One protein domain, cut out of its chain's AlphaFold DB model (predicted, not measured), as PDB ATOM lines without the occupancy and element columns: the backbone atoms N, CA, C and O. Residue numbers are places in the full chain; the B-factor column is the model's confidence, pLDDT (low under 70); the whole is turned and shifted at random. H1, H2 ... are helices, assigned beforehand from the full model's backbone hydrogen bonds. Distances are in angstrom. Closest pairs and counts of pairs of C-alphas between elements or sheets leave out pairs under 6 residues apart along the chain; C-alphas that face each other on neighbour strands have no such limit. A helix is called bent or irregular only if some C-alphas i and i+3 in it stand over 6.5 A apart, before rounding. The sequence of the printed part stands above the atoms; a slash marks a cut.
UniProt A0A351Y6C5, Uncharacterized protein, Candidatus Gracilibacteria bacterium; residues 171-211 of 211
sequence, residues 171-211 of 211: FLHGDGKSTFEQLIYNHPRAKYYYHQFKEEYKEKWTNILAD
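What this domain is: This is residues 171 to 211 of the 211 residues of an uncharacterized protein of Candidatus Gracilibacteria bacterium (UniProt A0A351Y6C5). Two short helices, H2 and H1, lie side by side as a helical hairpin, and after H2 the last stretch folds back past the start of H1 towards the first printed stretch. The 41 printed residues hold two named helices, H1 then H2, and no named strand; the class is all helix, though only 18 residues are in named elements. The whole is compact, with a radius of gyration of the C-alphas of 9.2 A and spans of 23 by 23 by 14 A.

Where its parts are: Find C-alpha 190 at (7.677, 85.987, 49.738); from there H2, residues 190 to 200, runs 12.9 A to C-alpha 200 at (17.288, 78.323, 45.752). H2 is irregular: C-alphas 192 and 195 are 8.2 A apart. Look before it for H1, residues 180 to 186, 10.0 A long, beginning at C-alpha 180 at (6.538, 75.228, 50.072).

How they stand to each other: H2 and H1 touch, and their closest C-alphas, those of Lys 191 and Tyr 185, are 4.5 A apart. They form a helical hairpin, at a shallow tilt of 20 degrees, opposite ways, with a tight link of 3 residues. In H1 every O i to N i+4 pair is within hydrogen-bond range; in H2, 5 of 7 are.

The domain as a whole: The C-alphas farthest apart, those of His 195 and Asp 211, are 24.2 A apart. The printed part has no cut and ends at Asp 211, the chain's last residue. Its mean pLDDT is 92.4, and no printed residue is under 70.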
ATOM      1  N   PHE A 171      10.555  84.482  57.258       88.50
ATOM      2  CA  PHE A 171      10.320  83.086  57.600       88.50
ATOM      3  C   PHE A 171       8.953  82.646  57.074       88.50
ATOM      4  O   PHE A 171       8.067  83.469  56.840       88.50
ATOM      5  N   LEU A 172       8.800  81.343  56.857       90.31
ATOM      6  CA  LEU A 172       7.521  80.713  56.549       90.31
ATOM      7  C   LEU A 172       7.148  79.795  57.707       90.31
ATOM      8  O   LEU A 172       8.016  79.118  58.251       90.31
ATOM      9  N   HIS A 173       5.863  79.759  58.033       90.44
ATOM     10  CA  HIS A 173       5.288  78.779  58.947       90.44
ATOM     11  C   HIS A 173       4.740  77.621  58.110       90.44
ATOM     12  O   HIS A 173       4.005  77.873  57.150       90.44
ATOM     13  N   GLY A 174       5.125  76.381  58.415       92.56
ATOM     14  CA  GLY A 174       4.482  75.212  57.815       92.56
ATOM     15  C   GLY A 174       3.109  74.998  58.437       92.56
ATOM     16  O   GLY A 174       2.897  75.345  59.580       92.56
ATOM     17  N   ASP A 175       2.140  74.505  57.685       93.62
ATOM     18  CA  ASP A 175       0.777  74.264  58.189       93.62
ATOM     19  C   ASP A 175       0.411  72.769  58.139       93.62
ATOM     20  O   ASP A 175      -0.761  72.393  58.248       93.62
ATOM     21  N   GLY A 176       1.405  71.911  57.877       95.31
ATOM     22  CA  GLY A 176       1.251  70.474  57.681       95.31
ATOM     23  C   GLY A 176       0.419  70.076  56.456       95.31
ATOM     24  O   GLY A 176       0.124  68.892  56.296       95.31
ATOM     25  N   LYS A 177       0.007  71.023  55.597       95.81
ATOM     26  CA  LYS A 177      -0.946  70.780  54.494       95.81
ATOM     27  C   LYS A 177      -0.506  71.382  53.161       95.81
ATOM     28  O   LYS A 177      -0.678  70.757  52.118       95.81
ATOM     29  N   SER A 178       0.039  72.588  53.192       96.19
ATOM     30  CA  SER A 178       0.470  73.370  52.042       96.19
ATOM     31  C   SER A 178       1.906  73.034  51.655       96.19
ATOM     32  O   SER A 178       2.788  72.869  52.500       96.19
ATOM     33  N   THR A 179       2.170  72.978  50.352       96.00
ATOM     34  CA  THR A 179       3.537  72.853  49.836       96.00
ATOM     35  C   THR A 179       4.330  74.143  50.048       96.00
ATOM     36  O   THR A 179       3.757  75.230  50.170       96.00
ATOM     37  N   PHE A 180       5.661  74.056  50.017       94.62
ATOM     38  CA  PHE A 180       6.538  75.228  50.072       94.62
ATOM     39  C   PHE A 180       6.176  76.278  49.006       94.62
ATOM     40  O   PHE A 180       6.077  77.465  49.313       94.62
ATOM     41  N   GLU A 181       5.876  75.846  47.776       95.69
ATOM     42  CA  GLU A 181       5.352  76.714  46.715       95.69
ATOM     43  C   GLU A 181       4.088  77.477  47.141       95.69
ATOM     44  O   GLU A 181       3.994  78.691  46.938       95.69
ATOM     45  N   GLN A 182       3.109  76.773  47.715       95.38
ATOM     46  CA  GLN A 182       1.835  77.358  48.130       95.38
ATOM     47  C   GLN A 182       2.036  78.368  49.262       95.38
ATOM     48  O   GLN A 182       1.485  79.470  49.198       95.38
ATOM     49  N   LEU A 183       2.879  78.038  50.243       95.75
ATOM     50  CA  LEU A 183       3.238  78.940  51.337       95.75
ATOM     51  C   LEU A 183       3.922  80.206  50.807       95.75
ATOM     52  O   LEU A 183       3.488  81.310  51.126       95.75
ATOM     53  N   ILE A 184       4.916  80.079  49.919       94.81
ATOM     54  CA  ILE A 184       5.580  81.224  49.275       94.81
ATOM     55  C   ILE A 184       4.579  82.088  48.505       94.81
ATOM     56  O   ILE A 184       4.599  83.315  48.622       94.81
ATOM     57  N   TYR A 185       3.709  81.470  47.701       93.00
ATOM     58  CA  TYR A 185       2.765  82.192  46.848       93.00
ATOM     59  C   TYR A 185       1.703  82.951  47.656       93.00
ATOM     60  O   TYR A 185       1.299  84.051  47.264       93.00
ATOM     61  N   ASN A 186       1.280  82.387  48.787       92.81
ATOM     62  CA  ASN A 186       0.285  82.986  49.676       92.81
ATOM     63  C   ASN A 186       0.896  83.972  50.680       92.81
ATOM     64  O   ASN A 186       0.190  84.843  51.190       92.81
ATOM     65  N   HIS A 187       2.204  83.899  50.932       93.88
ATOM     66  CA  HIS A 187       2.872  84.795  51.863       93.88
ATOM     67  C   HIS A 187       2.823  86.263  51.373       93.88
ATOM     68  O   HIS A 187       3.140  86.545  50.208       93.88
ATOM     69  N   PRO A 188       2.522  87.249  52.250       90.25
ATOM     70  CA  PRO A 188       2.355  88.658  51.870       90.25
ATOM     71  C   PRO A 188       3.545  89.264  51.113       90.25
ATOM     72  O   PRO A 188       3.352  90.067  50.198       90.25
ATOM     73  N   ARG A 189       4.766  88.861  51.492       90.62
ATOM     74  CA  ARG A 189       6.041  89.311  50.904       90.62
ATOM     75  C   ARG A 189       6.743  88.279  50.000       90.62
ATOM     76  O   ARG A 189       7.101  88.625  48.878       90.62
ATOM     77  N   ALA A 190       6.923  87.030  50.447       92.50
ATOM     78  CA  ALA A 190       7.677  85.987  49.738       92.50
ATOM     79  C   ALA A 190       7.248  85.749  48.284       92.50
ATOM     80  O   ALA A 190       8.098  85.517  47.428       92.50
ATOM     81  N   LYS A 191       5.956  85.902  47.967       92.44
ATOM     82  CA  LYS A 191       5.426  85.771  46.601       92.44
ATOM     83  C   LYS A 191       6.135  86.653  45.569       92.44
ATOM     84  O   LYS A 191       6.179  86.320  44.388       92.44
ATOM     85  N   TYR A 192       6.707  87.779  45.993       91.81
ATOM     86  CA  TYR A 192       7.459  88.673  45.115       91.81
ATOM     87  C   TYR A 192       8.849  88.122  44.758       91.81
ATOM     88  O   TYR A 192       9.422  88.526  43.749       91.81
ATOM     89  N   TYR A 193       9.359  87.154  45.509       90.69
ATOM     90  CA  TYR A 193      10.644  86.486  45.289       90.69
ATOM     91  C   TYR A 193      10.469  85.053  44.766       90.69
ATOM     92  O   TYR A 193      11.422  84.285  44.741       90.69
ATOM     93  N   TYR A 194       9.264  84.700  44.303       91.38
ATOM     94  CA  TYR A 194       8.884  83.350  43.878       91.38
ATOM     95  C   TYR A 194       9.937  82.640  43.013       91.38
ATOM     96  O   TYR A 194      10.327  81.520  43.315       91.38
ATOM     97  N   HIS A 195      10.422  83.294  41.953       90.06
ATOM     98  CA  HIS A 195      11.410  82.695  41.051       90.06
ATOM     99  C   HIS A 195      12.764  82.462  41.728       90.06
ATOM    100  O   HIS A 195      13.360  81.413  41.526       90.06
ATOM    101  N   GLN A 196      13.221  83.406  42.555       89.81
ATOM    102  CA  GLN A 196      14.471  83.268  43.298       89.81
ATOM    103  C   GLN A 196      14.386  82.103  44.286       89.81
ATOM    104  O   GLN A 196      15.247  81.231  44.284       89.81
ATOM    105  N   PHE A 197      13.306  82.040  45.069       92.25
ATOM    106  CA  PHE A 197      13.100  80.955  46.026       92.25
ATOM    107  C   PHE A 197      12.889  79.596  45.359       92.25
ATOM    108  O   PHE A 197      13.288  78.583  45.926       92.25
ATOM    109  N   LYS A 198      12.308  79.556  44.155       92.56
ATOM    110  CA  LYS A 198      12.171  78.314  43.388       92.56
ATOM    111  C   LYS A 198      13.518  77.726  42.990       92.56
ATOM    112  O   LYS A 198      13.691  76.514  43.078       92.56
ATOM    113  N   GLU A 199      14.449  78.569  42.558       90.62
ATOM    114  CA  GLU A 199      15.796  78.120  42.209       90.62
ATOM    115  C   GLU A 199      16.592  77.731  43.460       90.62
ATOM    116  O   GLU A 199      17.205  76.668  43.493       90.62
ATOM    117  N   GLU A 200      16.530  78.546  44.515       88.88
ATOM    118  CA  GLU A 200      17.288  78.323  45.752       88.88
ATOM    119  C   GLU A 200      16.825  77.082  46.530       88.88
ATOM    120  O   GLU A 200      17.646  76.324  47.041       88.88
ATOM    121  N   TYR A 201      15.514  76.832  46.587       91.06
ATOM    122  CA  TYR A 201      14.916  75.741  47.363       91.06
ATOM    123  C   TYR A 201      14.272  74.672  46.481       91.06
ATOM    124  O   TYR A 201      13.282  74.049  46.869       91.06
ATOM    125  N   LYS A 202      14.838  74.433  45.293       92.88
ATOM    126  CA  LYS A 202      14.303  73.494  44.299       92.88
ATOM    127  C   LYS A 202      14.001  72.107  44.877       92.88
ATOM    128  O   LYS A 202      12.965  71.530  44.563       92.88
ATOM    129  N   GLU A 203      14.864  71.608  45.759       93.38
ATOM    130  CA  GLU A 203      14.720  70.297  46.412       93.38
ATOM    131  C   GLU A 203      13.553  70.225  47.409       93.38
ATOM    132  O   GLU A 203      13.033  69.146  47.676       93.38
ATOM    133  N   LYS A 204      13.126  71.367  47.963       91.38
ATOM    134  CA  LYS A 204      12.035  71.460  48.949       91.38
ATOM    135  C   LYS A 204      10.740  72.009  48.355       91.38
ATOM    136  O   LYS A 204       9.742  72.109  49.060       91.38
ATOM    137  N   TRP A 205      10.746  72.371  47.074       94.56
ATOM    138  CA  TRP A 205       9.712  73.195  46.450       94.56
ATOM    139  C   TRP A 205       8.297  72.608  46.546       94.56
ATOM    140  O   TRP A 205       7.322  73.327  46.771       94.56
ATOM    141  N   THR A 206       8.193  71.288  46.407       95.50
ATOM    142  CA  THR A 206       6.930  70.542  46.462       95.50
ATOM    143  C   THR A 206       6.664  69.905  47.823       95.50
ATOM    144  O   THR A 206       5.634  69.258  47.989       95.50
ATOM    145  N   ASN A 207       7.566  70.063  48.794       95.81
ATOM    146  CA  ASN A 207       7.420  69.438  50.103       95.81
ATOM    147  C   ASN A 207       6.357  70.171  50.913       95.81
ATOM    148  O   ASN A 207       6.291  71.402  50.890       95.81
ATOM    149  N   ILE A 208       5.561  69.408  51.658       95.12
ATOM    150  CA  ILE A 208       4.699  69.953  52.701       95.12
ATOM    151  C   ILE A 208       5.581  70.253  53.910       95.12
ATOM    152  O   ILE A 208       6.334  69.387  54.360       95.12
ATOM    153  N   LEU A 209       5.522  71.488  54.403       89.38
ATOM    154  CA  LEU A 209       6.225  71.863  55.625       89.38
ATOM    155  C   LEU A 209       5.383  71.460  56.838       89.38
ATOM    156  O   LEU A 209       4.199  71.793  56.901       89.38
ATOM    157  N   ALA A 210       6.002  70.742  57.775       87.44
ATOM    158  CA  ALA A 210       5.393  70.430  59.065       87.44
ATOM    159  C   ALA A 210       5.116  71.711  59.869       87.44
ATOM    160  O   ALA A 210       5.770  72.731  59.631       87.44
ATOM    161  N   ASP A 211       4.132  71.620  60.764       82.44
ATOM    162  CA  ASP A 211       3.763  72.666  61.729       82.44
ATOM    163  C   ASP A 211       4.903  72.944  62.724       82.44
ATOM    164  O   ASP A 211       5.550  71.958  63.162       82.44
TER     165      ASP A 211